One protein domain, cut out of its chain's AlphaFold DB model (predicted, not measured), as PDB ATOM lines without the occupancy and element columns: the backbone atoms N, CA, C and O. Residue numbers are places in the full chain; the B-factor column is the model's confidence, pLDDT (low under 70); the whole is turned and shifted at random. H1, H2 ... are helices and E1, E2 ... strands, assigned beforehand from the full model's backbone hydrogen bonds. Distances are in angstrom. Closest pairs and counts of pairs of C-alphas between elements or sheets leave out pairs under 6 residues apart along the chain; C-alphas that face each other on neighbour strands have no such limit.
ATOM      1  N   GLY A  21     134.539  88.562 177.785       57.94
ATOM      2  CA  GLY A  21     135.246  88.462 179.064       57.94
ATOM      3  C   GLY A  21     136.420  89.433 179.231       57.94
ATOM      4  O   GLY A  21     136.589  90.010 180.300       57.94
ATOM      5  N   ALA A  22     137.242  89.637 178.196       60.78
ATOM      6  CA  ALA A  22     138.454  90.456 178.322       60.78
ATOM      7  C   ALA A  22     138.172  91.963 178.236       60.78
ATOM      8  O   ALA A  22     138.883  92.753 178.854       60.78
ATOM      9  N   SER A  23     137.155  92.364 177.474       64.94
ATOM     10  CA  SER A  23     136.753  93.761 177.326       64.94
ATOM     11  C   SER A  23     135.957  94.224 178.551       64.94
ATOM     12  O   SER A  23     136.359  95.190 179.204       64.94
ATOM     13  N   GLU A  24     134.920  93.486 178.964       70.19
ATOM     14  CA  GLU A  24     134.119  93.813 180.155       70.19
ATOM     15  C   GLU A  24     134.979  93.916 181.425       70.19
ATOM     16  O   GLU A  24     134.773  94.815 182.246       70.19
ATOM     17  N   HIS A  25     136.007  93.068 181.555       77.62
ATOM     18  CA  HIS A  25     136.925  93.105 182.692       77.62
ATOM     19  C   HIS A  25     137.731  94.414 182.779       77.62
ATOM     20  O   HIS A  25     137.827  94.990 183.863       77.62
ATOM     21  N   ARG A  26     138.239  94.940 181.649       79.62
ATOM     22  CA  ARG A  26     138.999  96.210 181.606       79.62
ATOM     23  C   ARG A  26     138.150  97.387 182.075       79.62
ATOM     24  O   ARG A  26     138.608  98.211 182.865       79.62
ATOM     25  N   CYS A  27     136.906  97.460 181.594       85.50
ATOM     26  CA  CYS A  27     135.984  98.513 182.004       85.50
ATOM     27  C   CYS A  27     135.650  98.419 183.496       85.50
ATOM     28  O   CYS A  27     135.700  99.438 184.183       85.50
ATOM     29  N   SER A  28     135.359  97.219 184.010       86.81
ATOM     30  CA  SER A  28     135.079  97.022 185.439       86.81
ATOM     31  C   SER A  28     136.256  97.465 186.305       86.81
ATOM     32  O   SER A  28     136.078  98.264 187.222       86.81
ATOM     33  N   GLU A  29     137.471  97.028 185.974       89.56
ATOM     34  CA  GLU A  29     138.666  97.355 186.750       89.56
ATOM     35  C   GLU A  29     138.974  98.861 186.749       89.56
ATOM     36  O   GLU A  29     139.227  99.447 187.806       89.56
ATOM     37  N   ALA A  30     138.909  99.521 185.586       90.19
ATOM     38  CA  ALA A  30     139.102 100.967 185.494       90.19
ATOM     39  C   ALA A  30     138.041 101.734 186.303       90.19
ATOM     40  O   ALA A  30     138.374 102.667 187.043       90.19
ATOM     41  N   MET A  31     136.770 101.329 186.201       93.81
ATOM     42  CA  MET A  31     135.668 101.945 186.942       93.81
ATOM     43  C   MET A  31     135.807 101.757 188.454       93.81
ATOM     44  O   MET A  31     135.604 102.718 189.195       93.81
ATOM     45  N   ASP A  32     136.190 100.569 188.921       92.62
ATOM     46  CA  ASP A  32     136.364 100.284 190.348       92.62
ATOM     47  C   ASP A  32     137.520 101.095 190.943       92.62
ATOM     48  O   ASP A  32     137.367 101.721 191.999       92.62
ATOM     49  N   ARG A  33     138.652 101.186 190.229       93.12
ATOM     50  CA  ARG A  33     139.790 102.018 190.647       93.12
ATOM     51  C   ARG A  33     139.410 103.500 190.704       93.12
ATOM     52  O   ARG A  33     139.681 104.157 191.709       93.12
ATOM     53  N   LEU A  34     138.722 104.030 189.691       94.56
ATOM     54  CA  LEU A  34     138.255 105.423 189.692       94.56
ATOM     55  C   LEU A  34     137.220 105.689 190.792       94.56
ATOM     56  O   LEU A  34     137.301 106.698 191.495       94.56
ATOM     57  N   ARG A  35     136.281 104.768 191.017       94.62
ATOM     58  CA  ARG A  35     135.320 104.878 192.119       94.62
ATOM     59  C   ARG A  35     136.040 104.919 193.466       94.62
ATOM     60  O   ARG A  35     135.723 105.773 194.290       94.62
ATOM     61  N   SER A  36     137.038 104.057 193.672       92.12
ATOM     62  CA  SER A  36     137.842 104.030 194.904       92.12
ATOM     63  C   SER A  36     138.635 105.326 195.132       92.12
ATOM     64  O   SER A  36     138.802 105.761 196.270       92.12
ATOM     65  N   ALA A  37     139.046 105.998 194.052       91.75
ATOM     66  CA  ALA A  37     139.720 107.295 194.092       91.75
ATOM     67  C   ALA A  37     138.756 108.494 194.260       91.75
ATOM     68  O   ALA A  37     139.203 109.645 194.336       91.75
ATOM     69  N   GLY A  38     137.443 108.242 194.351       93.06
ATOM     70  CA  GLY A  38     136.417 109.254 194.605       93.06
ATOM     71  C   GLY A  38     135.920 109.991 193.360       93.06
ATOM     72  O   GLY A  38     135.428 111.114 193.487       93.06
ATOM     73  N   TYR A  39     136.061 109.403 192.169       96.25
ATOM     74  CA  TYR A  39     135.436 109.923 190.950       96.25
ATOM     75  C   TYR A  39     133.952 109.541 190.891       96.25
ATOM     76  O   TYR A  39     133.531 108.492 191.383       96.25
ATOM     77  N   GLU A  40     133.147 110.409 190.287       95.50
ATOM     78  CA  GLU A  40     131.695 110.262 190.161       95.50
ATOM     79  C   GLU A  40     131.283 110.304 188.686       95.50
ATOM     80  O   GLU A  40     132.111 110.551 187.811       95.50
ATOM     81  N   ASN A  41     129.995 110.075 188.400       95.25
ATOM     82  CA  ASN A  41     129.452 110.099 187.038       95.25
ATOM     83  C   ASN A  41     130.133 109.117 186.073       95.25
ATOM     84  O   ASN A  41     130.136 109.325 184.863       95.25
ATOM     85  N   LEU A  42     130.661 108.030 186.635       96.38
ATOM     86  CA  LEU A  42     131.423 107.018 185.918       96.38
ATOM     87  C   LEU A  42     130.574 106.298 184.873       96.38
ATOM     88  O   LEU A  42     129.509 105.769 185.203       96.38
ATOM     89  N   ALA A  43     131.092 106.237 183.654       95.50
ATOM     90  CA  ALA A  43     130.614 105.377 182.581       95.50
ATOM     91  C   ALA A  43     131.828 104.834 181.815       95.50
ATOM     92  O   ALA A  43     132.872 105.495 181.783       95.50
ATOM     93  N   CYS A  44     131.712 103.649 181.222       94.38
ATOM     94  CA  CYS A  44     132.795 103.037 180.458       94.38
ATOM     95  C   CYS A  44     132.265 102.330 179.215       94.38
ATOM     96  O   CYS A  44     131.210 101.701 179.254       94.38
ATOM     97  N   GLU A  45     133.022 102.427 178.131       93.12
ATOM     98  CA  GLU A  45     132.822 101.674 176.901       93.12
ATOM     99  C   GLU A  45     134.179 101.145 176.438       93.12
ATOM    100  O   GLU A  45     135.208 101.805 176.590       93.12
ATOM    101  N   THR A  46     134.213  99.939 175.890       89.56
ATOM    102  CA  THR A  46     135.459  99.296 175.483       89.56
ATOM    103  C   THR A  46     135.278  98.570 174.164       89.56
ATOM    104  O   THR A  46     134.244  97.964 173.891       89.56
ATOM    105  N   THR A  47     136.327  98.621 173.357       85.75
ATOM    106  CA  THR A  47     136.537  97.748 172.208       85.75
ATOM    107  C   THR A  47     137.850  96.991 172.399       85.75
ATOM    108  O   THR A  47     138.588  97.237 173.358       85.75
ATOM    109  N   ASP A  48     138.199  96.114 171.460       81.81
ATOM    110  CA  ASP A  48     139.495  95.425 171.488       81.81
ATOM    111  C   ASP A  48     140.678  96.406 171.470       81.81
ATOM    112  O   ASP A  48     141.715  96.137 172.080       81.81
ATOM    113  N   SER A  49     140.492  97.569 170.834       90.44
ATOM    114  CA  SER A  49     141.534  98.574 170.584       90.44
ATOM    115  C   SER A  49     141.410  99.849 171.422       90.44
ATOM    116  O   SER A  49     142.314 100.688 171.392       90.44
ATOM    117  N   SER A  50     140.316 100.015 172.174       93.56
ATOM    118  CA  SER A  50     140.069 101.228 172.952       93.56
ATOM    119  C   SER A  50     139.347 100.986 174.275       93.56
ATOM    120  O   SER A  50     138.513 100.092 174.408       93.56
ATOM    121  N   VAL A  51     139.645 101.835 175.255       95.00
ATOM    122  CA  VAL A  51     138.899 101.973 176.509       95.00
ATOM    123  C   VAL A  51     138.512 103.437 176.648       95.00
ATOM    124  O   VAL A  51     139.386 104.301 176.693       95.00
ATOM    125  N   VAL A  52     137.215 103.716 176.704       96.38
ATOM    126  CA  VAL A  52     136.659 105.053 176.893       96.38
ATOM    127  C   VAL A  52     136.031 105.145 178.273       96.38
ATOM    128  O   VAL A  52     135.193 104.323 178.630       96.38
ATOM    129  N   VAL A  53     136.418 106.156 179.045       97.00
ATOM    130  CA  VAL A  53     135.899 106.386 180.393       97.00
ATOM    131  C   VAL A  53     135.405 107.815 180.534       97.00
ATOM    132  O   VAL A  53     136.156 108.765 180.321       97.00
ATOM    133  N   TRP A  54     134.162 107.974 180.973       97.88
ATOM    134  CA  TRP A  54     133.602 109.258 181.381       97.88
ATOM    135  C   TRP A  54     133.685 109.375 182.894       97.88
ATOM    136  O   TRP A  54     133.342 108.434 183.609       97.88
ATOM    137  N   CYS A  55     134.147 110.519 183.395       97.62
ATOM    138  CA  CYS A  55     134.232 110.739 184.832       97.62
ATOM    139  C   CYS A  55     134.168 112.221 185.209       97.62
ATOM    140  O   CYS A  55     134.635 113.105 184.489       97.62
ATOM    141  N   GLU A  56     133.620 112.486 186.392       96.94
ATOM    142  CA  GLU A  56     133.646 113.786 187.048       96.94
ATOM    143  C   GLU A  56     134.474 113.705 188.332       96.94
ATOM    144  O   GLU A  56     134.366 112.759 189.116       96.94
ATOM    145  N   ASN A  57     135.268 114.740 188.589       95.06
ATOM    146  CA  ASN A  57     136.000 114.888 189.837       95.06
ATOM    147  C   ASN A  57     135.425 116.028 190.685       95.06
ATOM    148  O   ASN A  57     135.323 117.179 190.252       95.06
ATOM    149  N   ARG A  58     135.148 115.710 191.952       92.88
ATOM    150  CA  ARG A  58     134.799 116.680 193.002       92.88
ATOM    151  C   ARG A  58     135.818 116.716 194.144       92.88
ATOM    152  O   ARG A  58     135.569 117.396 195.143       92.88
ATOM    153  N   ARG A  59     136.946 116.006 194.021       93.06
ATOM    154  CA  ARG A  59     137.970 115.829 195.065       93.06
ATOM    155  C   ARG A  59     139.157 116.767 194.864       93.06
ATOM    156  O   ARG A  59     139.464 117.575 195.735       93.06
ATOM    157  N   ILE A  60     139.807 116.687 193.713       94.31
ATOM    158  CA  ILE A  60     141.045 117.414 193.406       94.31
ATOM    159  C   ILE A  60     140.690 118.779 192.823       94.31
ATOM    160  O   ILE A  60     139.963 118.855 191.837       94.31
ATOM    161  N   ARG A  61     141.184 119.872 193.406       92.12
ATOM    162  CA  ARG A  61     140.764 121.212 192.967       92.12
ATOM    163  C   ARG A  61     141.214 121.556 191.544       92.12
ATOM    164  O   ARG A  61     140.461 122.210 190.830       92.12
ATOM    165  N   TYR A  62     142.414 121.137 191.138       94.19
ATOM    166  CA  TYR A  62     142.998 121.541 189.859       94.19
ATOM    167  C   TYR A  62     142.606 120.596 188.710       94.19
ATOM    168  O   TYR A  62     142.994 119.422 188.759       94.19
ATOM    169  N   PRO A  63     141.894 121.073 187.664       95.25
ATOM    170  CA  PRO A  63     141.384 120.207 186.603       95.25
ATOM    171  C   PRO A  63     142.432 119.374 185.877       95.25
ATOM    172  O   PRO A  63     142.281 118.163 185.756       95.25
ATOM    173  N   VAL A  64     143.546 120.000 185.494       95.81
ATOM    174  CA  VAL A  64     144.618 119.318 184.755       95.81
ATOM    175  C   VAL A  64     145.156 118.109 185.527       95.81
ATOM    176  O   VAL A  64     145.388 117.058 184.941       95.81
ATOM    177  N   VAL A  65     145.327 118.227 186.847       96.19
ATOM    178  CA  VAL A  65     145.898 117.142 187.662       96.19
ATOM    179  C   VAL A  65     144.960 115.952 187.738       96.19
ATOM    180  O   VAL A  65     145.411 114.831 187.530       96.19
ATOM    181  N   TRP A  66     143.670 116.169 188.004       96.06
ATOM    182  CA  TRP A  66     142.749 115.038 188.099       96.06
ATOM    183  C   TRP A  66     142.514 114.383 186.746       96.06
ATOM    184  O   TRP A  66     142.370 113.173 186.686       96.06
ATOM    185  N   MET A  67     142.513 115.150 185.654       97.81
ATOM    186  CA  MET A  67     142.352 114.597 184.309       97.81
ATOM    187  C   MET A  67     143.510 113.658 183.954       97.81
ATOM    188  O   MET A  67     143.286 112.579 183.412       97.81
ATOM    189  N   ILE A  68     144.740 114.032 184.321       97.62
ATOM    190  CA  ILE A  68     145.915 113.168 184.163       97.62
ATOM    191  C   ILE A  68     145.888 111.989 185.144       97.62
ATOM    192  O   ILE A  68     146.264 110.881 184.768       97.62
ATOM    193  N   GLU A  69     145.411 112.183 186.376       97.06
ATOM    194  CA  GLU A  69     145.212 111.091 187.336       97.06
ATOM    195  C   GLU A  69     144.202 110.066 186.795       97.06
ATOM    196  O   GLU A  69     144.519 108.880 186.730       97.06
ATOM    197  N   ALA A  70     143.043 110.506 186.306       97.38
ATOM    198  CA  ALA A  70     142.033 109.642 185.704       97.38
ATOM    199  C   ALA A  70     142.569 108.902 184.467       97.38
ATOM    200  O   ALA A  70     142.373 107.693 184.350       97.38
ATOM    201  N   LEU A  71     143.313 109.593 183.594       97.75
ATOM    202  CA  LEU A  71     143.989 108.983 182.444       97.75
ATOM    203  C   LEU A  71     144.987 107.902 182.877       97.75
ATOM    204  O   LEU A  71     145.023 106.826 182.285       97.75
ATOM    205  N   SER A  72     145.759 108.153 183.938       96.44
ATOM    206  CA  SER A  72     146.714 107.182 184.483       96.44
ATOM    207  C   SER A  72     146.031 105.948 185.073       96.44
ATOM    208  O   SER A  72     146.477 104.823 184.843       96.44
ATOM    209  N   VAL A  73     144.922 106.147 185.794       95.00
ATOM    210  CA  VAL A  73     144.151 105.063 186.405       95.00
ATOM    211  C   VAL A  73     143.505 104.209 185.318       95.00
ATOM    212  O   VAL A  73     143.655 102.991 185.349       95.00
ATOM    213  N   ALA A  74     142.872 104.822 184.317       95.00
ATOM    214  CA  ALA A  74     142.297 104.091 183.191       95.00
ATOM    215  C   ALA A  74     143.372 103.323 182.400       95.00
ATOM    216  O   ALA A  74     143.191 102.149 182.088       95.00
ATOM    217  N   ALA A  75     144.535 103.939 182.154       95.25
ATOM    218  CA  ALA A  75     145.645 103.270 181.479       95.25
ATOM    219  C   ALA A  75     146.172 102.065 182.254       95.25
ATOM    220  O   ALA A  75     146.480 101.048 181.648       95.25
ATOM    221  N   SER A  76     146.237 102.134 183.584       92.81
ATOM    222  CA  SER A  76     146.718 101.032 184.429       92.81
ATOM    223  C   SER A  76     145.892  99.736 184.352       92.81
ATOM    224  O   SER A  76     146.377  98.709 184.815       92.81
ATOM    225  N   ALA A  77     144.684  99.785 183.778       90.00
ATOM    226  CA  ALA A  77     143.811  98.632 183.531       90.00
ATOM    227  C   ALA A  77     143.814  98.176 182.051       90.00
ATOM    228  O   ALA A  77     143.071  97.275 181.669       90.00
ATOM    229  N   ALA A  78     144.626  98.809 181.193       92.00
ATOM    230  CA  ALA A  78     144.667  98.556 179.753       92.00
ATOM    231  C   ALA A  78     146.055  98.054 179.277       92.00
ATOM    232  O   ALA A  78     147.083  98.560 179.750       92.00
ATOM    233  N   PRO A  79     146.113  97.106 178.316       93.00
ATOM    234  CA  PRO A  79     147.346  96.709 177.621       93.00
ATOM    235  C   PRO A  79     148.046  97.880 176.913       93.00
ATOM    236  O   PRO A  79     147.392  98.857 176.563       93.00
ATOM    237  N   ASP A  80     149.367  97.797 176.707       94.69
ATOM    238  CA  ASP A  80     150.195  98.913 176.201       94.69
ATOM    239  C   ASP A  80     149.732  99.477 174.849       94.69
ATOM    240  O   ASP A  80     149.818 100.685 174.621       94.69
ATOM    241  N   ASP A  81     149.232  98.618 173.966       94.88
ATOM    242  CA  ASP A  81     148.827  98.942 172.601       94.88
ATOM    243  C   ASP A  81     147.429  99.574 172.502       94.88
ATOM    244  O   ASP A  81     147.114 100.191 171.477       94.88
ATOM    245  N   VAL A  82     146.628  99.485 173.568       95.69
ATOM    246  CA  VAL A  82     145.240  99.958 173.624       95.69
ATOM    247  C   VAL A  82     145.173 101.475 173.803       95.69
ATOM    248  O   VAL A  82     145.879 102.069 174.623       95.69
ATOM    249  N   MET A  83     144.276 102.113 173.048       97.38
ATOM    250  CA  MET A  83     143.976 103.537 173.175       97.38
ATOM    251  C   MET A  83     143.077 103.798 174.381       97.38
ATOM    252  O   MET A  83     141.969 103.281 174.470       97.38
ATOM    253  N   VAL A  84     143.517 104.659 175.287       97.88
ATOM    254  CA  VAL A  84     142.738 105.073 176.454       97.88
ATOM    255  C   VAL A  84     142.189 106.463 176.185       97.88
ATOM    256  O   VAL A  84     142.969 107.382 175.935       97.88
ATOM    257  N   HIS A  85     140.869 106.618 176.240       97.81
ATOM    258  CA  HIS A  85     140.172 107.893 176.134       97.81
ATOM    259  C   HIS A  85     139.493 108.234 177.463       97.81
ATOM    260  O   HIS A  85     138.651 107.481 177.941       97.81
ATOM    261  N   VAL A  86     139.828 109.374 178.064       98.31
ATOM    262  CA  VAL A  86     139.141 109.886 179.255       98.31
ATOM    263  C   VAL A  86     138.374 111.144 178.899       98.31
ATOM    264  O   VAL A  86     138.978 112.147 178.521       98.31
ATOM    265  N   VAL A  87     137.055 111.102 179.071       98.25
ATOM    266  CA  VAL A  87     136.150 112.239 178.921       98.25
ATOM    267  C   VAL A  87     135.890 112.850 180.294       98.25
ATOM    268  O   VAL A  87     135.215 112.279 181.153       98.25
ATOM    269  N   ALA A  88     136.446 114.037 180.495       98.12
ATOM    270  CA  ALA A  88     136.278 114.827 181.694       98.12
ATOM    271  C   ALA A  88     134.929 115.545 181.684       98.12
ATOM    272  O   ALA A  88     134.615 116.315 180.768       98.12
ATOM    273  N   GLU A  89     134.165 115.335 182.748       97.38
ATOM    274  CA  GLU A  89     132.877 115.975 182.954       97.38
ATOM    275  C   GLU A  89     132.921 117.066 184.028       97.38
ATOM    276  O   GLU A  89     133.731 117.056 184.965       97.38
ATOM    277  N   ARG A  90     131.991 118.012 183.900       96.12
ATOM    278  CA  ARG A  90     131.692 119.054 184.880       96.12
ATOM    279  C   ARG A  90     130.180 119.181 184.998       96.12
ATOM    280  O   ARG A  90     129.524 119.431 183.994       96.12
ATOM    281  N   LEU A  91     129.626 119.043 186.204       95.31
ATOM    282  CA  LEU A  91     128.172 119.039 186.421       95.31
ATOM    283  C   LEU A  91     127.463 117.952 185.589       95.31
ATOM    284  O   LEU A  91     126.411 118.207 185.009       95.31
ATOM    285  N   ALA A  92     128.050 116.754 185.499       95.75
ATOM    286  CA  ALA A  92     127.587 115.650 184.646       95.75
ATOM    287  C   ALA A  92     127.467 115.988 183.141       95.75
ATOM    288  O   ALA A  92     126.665 115.382 182.425       95.75
ATOM    289  N   ILE A  93     128.231 116.974 182.661       96.31
ATOM    290  CA  ILE A  93     128.304 117.373 181.254       96.31
ATOM    291  C   ILE A  93     129.733 117.156 180.742       96.31
ATOM    292  O   ILE A  93     130.663 117.675 181.364       96.31
ATOM    293  N   PRO A  94     129.933 116.450 179.614       97.31
ATOM    294  CA  PRO A  94     131.231 116.342 178.953       97.31
ATOM    295  C   PRO A  94     131.820 117.699 178.560       97.31
ATOM    296  O   PRO A  94     131.135 118.551 177.989       97.31
ATOM    297  N   VAL A  95     133.106 117.898 178.857       97.38
ATOM    298  CA  VAL A  95     133.817 119.151 178.564       97.38
ATOM    299  C   VAL A  95     135.039 118.906 177.690       97.38
ATOM    300  O   VAL A  95     135.143 119.506 176.619       97.38
ATOM    301  N   THR A  96     135.933 118.004 178.102       98.12
ATOM    302  CA  THR A  96     137.219 117.768 177.424       98.12
ATOM    303  C   THR A  96     137.602 116.298 177.463       98.12
ATOM    304  O   THR A  96     137.435 115.649 178.488       98.12
ATOM    305  N   GLY A  97     138.146 115.787 176.364       98.00
ATOM    306  CA  GLY A  97     138.674 114.436 176.229       98.00
ATOM    307  C   GLY A  97     140.201 114.412 176.134       98.00
ATOM    308  O   GLY A  97     140.807 115.322 175.563       98.00
ATOM    309  N   LEU A  98     140.819 113.359 176.671       98.50
ATOM    310  CA  LEU A  98     142.249 113.050 176.552       98.50
ATOM    311  C   LEU A  98     142.393 111.650 175.978       98.50
ATOM    312  O   LEU A  98     141.743 110.736 176.472       98.50
ATOM    313  N   SER A  99     143.251 111.475 174.978       98.31
ATOM    314  CA  SER A  99     143.483 110.174 174.346       98.31
ATOM    315  C   SER A  99     144.966 109.908 174.159       98.31
ATOM    316  O   SER A  99     145.655 110.749 173.589       98.31
ATOM    317  N   ALA A 100     145.448 108.746 174.584       98.25
ATOM    318  CA  ALA A 100     146.799 108.259 174.296       98.25
ATOM    319  C   ALA A 100     146.842 106.731 174.439       98.25
ATOM    320  O   ALA A 100     145.937 106.141 175.034       98.25
ATOM    321  N   ARG A 101     147.882 106.079 173.910       98.12
ATOM    322  CA  ARG A 101     148.103 104.650 174.172       98.12
ATOM    323  C   ARG A 101     148.463 104.437 175.639       98.12
ATOM    324  O   ARG A 101     149.182 105.252 176.224       98.12
ATOM    325  N   ALA A 102     148.001 103.339 176.230       97.25
ATOM    326  CA  ALA A 102     148.284 103.035 177.632       97.25
ATOM    327  C   ALA A 102     149.797 102.943 177.913       97.25
ATOM    328  O   ALA A 102     150.256 103.445 178.943       97.25
ATOM    329  N   GLY A 103     150.568 102.375 176.978       97.44
ATOM    330  CA  GLY A 103     152.027 102.288 177.071       97.44
ATOM    331  C   GLY A 103     152.702 103.659 177.114       97.44
ATOM    332  O   GLY A 103     153.529 103.902 177.992       97.44
ATOM    333  N   ASP A 104     152.284 104.597 176.256       97.88
ATOM    334  CA  ASP A 104     152.827 105.964 176.223       97.88
ATOM    335  C   ASP A 104     152.538 106.717 177.528       97.88
ATOM    336  O   ASP A 104     153.396 107.428 178.050       97.88
ATOM    337  N   ILE A 105     151.334 106.537 178.087       97.50
ATOM    338  CA  ILE A 105     150.936 107.143 179.367       97.50
ATOM    339  C   ILE A 105     151.832 106.616 180.493       97.50
ATOM    340  O   ILE A 105     152.369 107.404 181.276       97.50
ATOM    341  N   ARG A 106     152.028 105.295 180.571       96.00
ATOM    342  CA  ARG A 106     152.890 104.664 181.583       96.00
ATOM    343  C   ARG A 106     154.353 105.078 181.439       96.00
ATOM    344  O   ARG A 106     154.963 105.466 182.436       96.00
ATOM    345  N   ALA A 107     154.887 105.047 180.219       96.38
ATOM    346  CA  ALA A 107     156.261 105.442 179.907       96.38
ATOM    347  C   ALA A 107     156.522 106.929 180.191       96.38
ATOM    348  O   ALA A 107     157.608 107.327 180.618       96.38
ATOM    349  N   TRP A 108     155.523 107.787 180.002       97.50
ATOM    350  CA  TRP A 108     155.641 109.178 180.410       97.50
ATOM    351  C   TRP A 108     155.612 109.322 181.930       97.50
ATOM    352  O   TRP A 108     156.458 110.015 182.488       97.50
ATOM    353  N   LEU A 109     154.688 108.659 182.631       95.25
ATOM    354  CA  LEU A 109     154.575 108.763 184.089       95.25
ATOM    355  C   LEU A 109     155.834 108.261 184.807       95.25
ATOM    356  O   LEU A 109     156.354 108.978 185.668       95.25
ATOM    357  N   ASN A 110     156.373 107.098 184.422       93.88
ATOM    358  CA  ASN A 110     157.588 106.538 185.029       93.88
ATOM    359  C   ASN A 110     158.860 107.333 184.660       93.88
ATOM    360  O   ASN A 110     159.807 107.387 185.444       93.88
ATOM    361  N   GLY A 111     158.833 108.064 183.543       93.31
ATOM    362  CA  GLY A 111     159.921 108.916 183.076       93.31
ATOM    363  C   GLY A 111     160.851 108.332 182.045       93.31
ATOM    364  O   GLY A 111     161.841 108.989 181.737       93.31
ATOM    365  N   SER A 112     160.501 107.186 181.472       94.75
ATOM    366  CA  SER A 112     161.147 106.672 180.270       94.75
ATOM    367  C   SER A 112     160.948 107.597 179.065       94.75
ATOM    368  O   SER A 112     161.808 107.649 178.195       94.75
ATOM    369  N   VAL A 113     159.842 108.352 179.029       95.06
ATOM    370  CA  VAL A 113     159.516 109.323 177.974       95.06
ATOM    371  C   VAL A 113     159.428 110.742 178.549       95.06
ATOM    372  O   VAL A 113     158.841 110.992 179.611       95.06
ATOM    373  N   GLY A 114     160.022 111.702 177.836       95.94
ATOM    374  CA  GLY A 114     159.975 113.121 178.189       95.94
ATOM    375  C   GLY A 114     158.596 113.747 177.947       95.94
ATOM    376  O   GLY A 114     157.814 113.282 177.123       95.94
ATOM    377  N   THR A 115     158.279 114.851 178.635       96.00
ATOM    378  CA  THR A 115     156.975 115.528 178.467       96.00
ATOM    379  C   THR A 115     156.754 116.062 177.053       96.00
ATOM    380  O   THR A 115     155.628 116.027 176.569       96.00
ATOM    381  N   GLU A 116     157.803 116.523 176.372       94.88
ATOM    382  CA  GLU A 116     157.696 117.022 174.993       94.88
ATOM    383  C   GLU A 116     157.375 115.918 173.983       94.88
ATOM    384  O   GLU A 116     156.644 116.148 173.022       94.88
ATOM    385  N   GLU A 117     157.891 114.714 174.213       96.19
ATOM    386  CA  GLU A 117     157.586 113.547 173.394       96.19
ATOM    387  C   GLU A 117     156.161 113.057 173.668       96.19
ATOM    388  O   GLU A 117     155.371 112.930 172.734       96.19
ATOM    389  N   PHE A 118     155.774 112.927 174.942       97.31
ATOM    390  CA  PHE A 118     154.401 112.570 175.312       97.31
ATOM    391  C   PHE A 118     153.366 113.592 174.826       97.31
ATOM    392  O   PHE A 118     152.267 113.226 174.421       97.31
ATOM    393  N   ARG A 119     153.715 114.887 174.788       96.25
ATOM    394  CA  ARG A 119     152.840 115.930 174.232       96.25
ATOM    395  C   ARG A 119     152.449 115.640 172.777       96.25
ATOM    396  O   ARG A 119     151.375 116.057 172.359       96.25
ATOM    397  N   ARG A 120     153.300 114.948 172.011       95.69
ATOM    398  CA  ARG A 120     153.027 114.581 170.613       95.69
ATOM    399  C   ARG A 120     152.163 113.325 170.487       95.69
ATOM    400  O   ARG A 120     151.515 113.170 169.458       95.69
ATOM    401  N   SER A 121     152.155 112.449 171.494       96.19
ATOM    402  CA  SER A 121     151.349 111.220 171.490       96.19
ATOM    403  C   SER A 121     149.965 111.406 172.111       96.19
ATOM    404  O   SER A 121     149.018 110.729 171.707       96.19
ATOM    405  N   ILE A 122     149.813 112.341 173.054       97.75
ATOM    406  CA  ILE A 122     148.519 112.656 173.656       97.75
ATOM    407  C   ILE A 122     147.701 113.611 172.786       97.75
ATOM    408  O   ILE A 122     148.156 114.680 172.385       97.75
ATOM    409  N   ARG A 123     146.438 113.253 172.557       97.94
ATOM    410  CA  ARG A 123     145.429 114.112 171.939       97.94
ATOM    411  C   ARG A 123     144.495 114.664 173.004       97.94
ATOM    412  O   ARG A 123     143.811 113.901 173.681       97.94
ATOM    413  N   VAL A 124     144.429 115.987 173.109       97.88
ATOM    414  CA  VAL A 124     143.502 116.703 173.991       97.88
ATOM    415  C   VAL A 124     142.567 117.569 173.158       97.88
ATOM    416  O   VAL A 124     143.024 118.361 172.336       97.88
ATOM    417  N   GLU A 125     141.263 117.425 173.368       97.62
ATOM    418  CA  GLU A 125     140.244 118.126 172.588       97.62
ATOM    419  C   GLU A 125     138.959 118.331 173.382       97.62
ATOM    420  O   GLU A 125     138.661 117.580 174.307       97.62
ATOM    421  N   PHE A 126     138.168 119.342 173.024       98.00
ATOM    422  CA  PHE A 126     136.848 119.491 173.626       98.00
ATOM    423  C   PHE A 126     135.941 118.305 173.274       98.00
ATOM    424  O   PHE A 126     136.013 117.740 172.176       98.00
ATOM    425  N   ALA A 127     135.073 117.955 174.215       97.06
ATOM    426  CA  ALA A 127     134.236 116.762 174.183       97.06
ATOM    427  C   ALA A 127     132.750 117.084 174.400       97.06
ATOM    428  O   ALA A 127     131.980 116.210 174.773       97.06
ATOM    429  N   GLY A 128     132.312 118.325 174.159       94.75
ATOM    430  CA  GLY A 128     130.938 118.759 174.441       94.75
ATOM    431  C   GLY A 128     129.842 117.965 173.713       94.75
ATOM    432  O   GLY A 128     128.696 117.937 174.155       94.75
ATOM    433  N   SER A 129     130.182 117.299 172.609       94.62
ATOM    434  CA  SER A 129     129.266 116.449 171.841       94.62
ATOM    435  C   SER A 129     129.213 114.995 172.309       94.62
ATOM    436  O   SER A 129     128.348 114.261 171.832       94.62
ATOM    437  N   GLU A 130     130.124 114.577 173.192       94.88
ATOM    438  CA  GLU A 130     130.163 113.212 173.710       94.88
ATOM    439  C   GLU A 130     128.885 112.884 174.480       94.88
ATOM    440  O   GLU A 130     128.272 113.744 175.124       94.88
ATOM    441  N   ARG A 131     128.478 111.617 174.417       92.62
ATOM    442  CA  ARG A 131     127.321 111.112 175.153       92.62
ATOM    443  C   ARG A 131     127.749 109.875 175.925       92.62
ATOM    444  O   ARG A 131     127.965 108.848 175.290       92.62
ATOM    445  N   PRO A 132     127.884 109.961 177.257       91.31
ATOM    446  CA  PRO A 132     128.202 108.783 178.041       91.31
ATOM    447  C   PRO A 132     127.085 107.740 177.904       91.31
ATOM    448  O   PRO A 132     125.912 108.123 177.779       91.31
ATOM    449  N   PRO A 133     127.428 106.443 177.971       89.69
ATOM    450  CA  PRO A 133     126.451 105.377 178.145       89.69
ATOM    451  C   PRO A 133     125.844 105.437 179.563       89.69
ATOM    452  O   PRO A 133     125.840 106.479 180.229       89.69
ATOM    453  N   GLU A 134     125.274 104.332 180.039       87.56
ATOM    454  CA  GLU A 134     124.681 104.275 181.374       87.56
ATOM    455  C   GLU A 134     125.708 104.588 182.478       87.56
ATOM    456  O   GLU A 134     126.853 104.134 182.458       87.56
ATOM    457  N   ARG A 135     125.297 105.409 183.453       88.62
ATOM    458  CA  ARG A 135     126.163 105.884 184.539       88.62
ATOM    459  C   ARG A 135     126.062 104.964 185.752       88.62
ATOM    460  O   ARG A 135     124.980 104.765 186.294       88.62
ATOM    461  N   HIS A 136     127.203 104.530 186.279       80.94
ATOM    462  CA  HIS A 136     127.287 103.677 187.471       80.94
ATOM    463  C   HIS A 136     127.355 104.462 188.794       80.94
ATOM    464  O   HIS A 136     127.337 103.882 189.881       80.94
ATOM    465  N   SER A 137     127.504 105.785 188.746       84.06
ATOM    466  CA  SER A 137     127.508 106.661 189.925       84.06
ATOM    467  C   SER A 137     127.014 108.056 189.552       84.06
ATOM    468  O   SER A 137     127.000 108.405 188.375       84.06
ATOM    469  N   SER A 138     126.609 108.860 190.542       88.06
ATOM    470  CA  SER A 138     126.111 110.216 190.295       88.06
ATOM    471  C   SER A 138     126.730 111.259 191.224       88.06
ATOM    472  O   SER A 138     126.844 111.026 192.433       88.06
ATOM    473  N   LEU A 428     151.198 119.723 181.526       95.81
ATOM    474  CA  LEU A 428     151.474 118.280 181.582       95.81
ATOM    475  C   LEU A 428     152.581 117.924 182.584       95.81
ATOM    476  O   LEU A 428     152.381 117.068 183.440       95.81
ATOM    477  N   GLU A 429     153.729 118.600 182.532       94.69
ATOM    478  CA  GLU A 429     154.864 118.318 183.424       94.69
ATOM    479  C   GLU A 429     154.506 118.545 184.901       94.69
ATOM    480  O   GLU A 429     154.753 117.698 185.764       94.69
ATOM    481  N   ARG A 430     153.836 119.669 185.186       93.62
ATOM    482  CA  ARG A 430     153.332 119.984 186.525       93.62
ATOM    483  C   ARG A 430     152.349 118.915 186.994       93.62
ATOM    484  O   ARG A 430     152.464 118.457 188.129       93.62
ATOM    485  N   ALA A 431     151.414 118.501 186.142       94.88
ATOM    486  CA  ALA A 431     150.447 117.462 186.471       94.88
ATOM    487  C   ALA A 431     151.128 116.115 186.747       94.88
ATOM    488  O   ALA A 431     150.848 115.505 187.774       94.88
ATOM    489  N   ARG A 432     152.096 115.706 185.916       95.38
ATOM    490  CA  ARG A 432     152.891 114.489 186.126       95.38
ATOM    491  C   ARG A 432     153.573 114.473 187.484       95.38
ATOM    492  O   ARG A 432     153.458 113.481 188.197       95.38
ATOM    493  N   SER A 433     154.260 115.555 187.855       92.94
ATOM    494  CA  SER A 433     154.946 115.632 189.154       92.94
ATOM    495  C   SER A 433     153.982 115.405 190.327       92.94
ATOM    496  O   SER A 433     154.301 114.682 191.269       92.94
ATOM    497  N   GLN A 434     152.765 115.950 190.233       92.06
ATOM    498  CA  GLN A 434     151.745 115.810 191.268       92.06
ATOM    499  C   GLN A 434     151.102 114.423 191.281       92.06
ATOM    500  O   GLN A 434     150.862 113.893 192.360       92.06
ATOM    501  N   VAL A 435     150.841 113.831 190.113       92.75
ATOM    502  CA  VAL A 435     150.284 112.475 190.013       92.75
ATOM    503  C   VAL A 435     151.284 111.438 190.523       92.75
ATOM    504  O   VAL A 435     150.908 110.583 191.318       92.75
ATOM    505  N   ARG A 436     152.574 111.557 190.180       89.94
ATOM    506  CA  ARG A 436     153.620 110.665 190.714       89.94
ATOM    507  C   ARG A 436     153.723 110.739 192.232       89.94
ATOM    508  O   ARG A 436     153.750 109.703 192.877       89.94
ATOM    509  N   ALA A 437     153.699 111.942 192.811       85.38
ATOM    510  CA  ALA A 437     153.743 112.121 194.266       85.38
ATOM    511  C   ALA A 437     152.549 111.478 195.010       85.38
ATOM    512  O   ALA A 437     152.589 111.329 196.233       85.38
ATOM    513  N   ARG A 438     151.479 111.120 194.288       77.12
ATOM    514  CA  ARG A 438     150.281 110.452 194.819       77.12
ATOM    515  C   ARG A 438     150.310 108.939 194.644       77.12
ATOM    516  O   ARG A 438     149.564 108.258 195.341       77.12
ATOM    517  N   GLN A 439     151.128 108.413 193.734       70.81
ATOM    518  CA  GLN A 439     151.245 106.973 193.551       70.81
ATOM    519  C   GLN A 439     152.024 106.368 194.734       70.81
ATOM    520  O   GLN A 439     153.053 106.920 195.130       70.81
ATOM    521  N   PRO A 440     151.547 105.256 195.323       53.97
ATOM    522  CA  PRO A 440     152.139 104.673 196.529       53.97
ATOM    523  C   PRO A 440     153.620 104.284 196.372       53.97
ATOM    524  O   PRO A 440     154.359 104.328 197.352       53.97
ATOM    525  N   GLU A 441     154.076 103.994 195.152       47.38
ATOM    526  CA  GLU A 441     155.473 103.648 194.840       47.38
ATOM    527  C   GLU A 441     156.454 104.828 194.964       47.38
ATOM    528  O   GLU A 441     157.648 104.612 195.115       47.38
ATOM    529  N   ALA A 442     155.984 106.082 194.969       38.66
ATOM    530  CA  ALA A 442     156.847 107.261 195.123       38.66
ATOM    531  C   ALA A 442     157.215 107.581 196.588       38.66
ATOM    532  O   ALA A 442     157.855 108.600 196.851       38.66
ATOM    533  N   ARG A 443     156.767 106.756 197.546       35.06
ATOM    534  CA  ARG A 443     157.080 106.877 198.983       35.06
ATOM    535  C   ARG A 443     158.135 105.874 199.467       35.06
ATOM    536  O   ARG A 443     158.296 105.747 200.681       35.06
TER     537      ARG A 443
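What this domain is: This is residues 21 to 138 and 428 to 443 of the 444 residues of an uncharacterized protein of Candidatus Latescibacteria bacterium ADurb.Bin168 (UniProt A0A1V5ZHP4). A twisted sheet of five strands curls round helix H2, with H1 beside H2 on the same face, over the E1 edge. Towards H2's other side a helical hairpin, H3 and H4, and then H5 continue the helical part, and short H6 lies farthest out. The printed part has 134 residues, with six named helices and five named strands that follow along the chain as H1 E1 E2 H2 E3 E4 H3 H4 E5 H5 H6; the mixed sheet runs E1 E2 E3 E4 E5, and the class is mixed, helices and strands. It is compact, with a radius of gyration of the C-alphas of 13.6 A and spans of 36 by 34 by 29 A.

How they stand to each other: H1, residues 21 to 36, lies over E1, residues 39 to 46, and E2, residues 50 to 57, at a height over the sheet of 8.7 A. E1 and E2 form an antiparallel hairpin, with N 43 and O 54 3.1 A apart. H2, residues 63 to 75, is the hub and touches H1, closest at the C-alphas of Ala 30 and Ala 74, 5.0 A; their tilt of 34.9 degrees is only just shallow, opposite ways. E2, H2 and E3, residues 83 to 90, form a strand-helix-strand unit, two parallel neighbour strands with a helix between, its crossover right-handed; N 53 and O 85 are 2.8 A apart. E4, residues 93 to 101, forms an antiparallel hairpin with E3, with N 86 and O 98 2.8 A apart. H3, residues 102 to 110, touches H2 at a steep tilt of 60 degrees, closest at the C-alphas of Ala 75 and Ala 102, 4.7 A. H4, residues 115 to 121, forms a helical hairpin with H3, closest at the C-alphas of Trp 108 and Phe 118, 6.2 A, and only grazes the sheet. E5, residues 123 to 126, is antiparallel to E4, with N 97 and O 125 2.8 A apart. H5, residues 428 to 436, touches H2, closest at the C-alphas of Val 65 and Ala 431, 4.7 A. H6, residues 440 to 443, touches no helix. Every O i to N i+4 pair is within hydrogen-bond range in H2, H3 and H5; H1 has 11 of 12, H4 2 of 3, and H6 is too short.

Where its parts are: H1 begins at C-alpha 21 (135.246, 88.462, 179.064) and is 22.4 A long; H2 is 18.2 A. E4, 24.6 A, bends by 53 degrees at residue 96. H6 ends at C-alpha 443 (157.080, 106.877, 198.983).

The domain as a whole: Residues 139 to 427 are not printed, and C-alphas 138 and 428 are 28.0 A apart. Residues 127 to 138 hold no named element. Of the links printed whole, none is long. Residues 21 to 23 and 440 to 443 are under pLDDT 70.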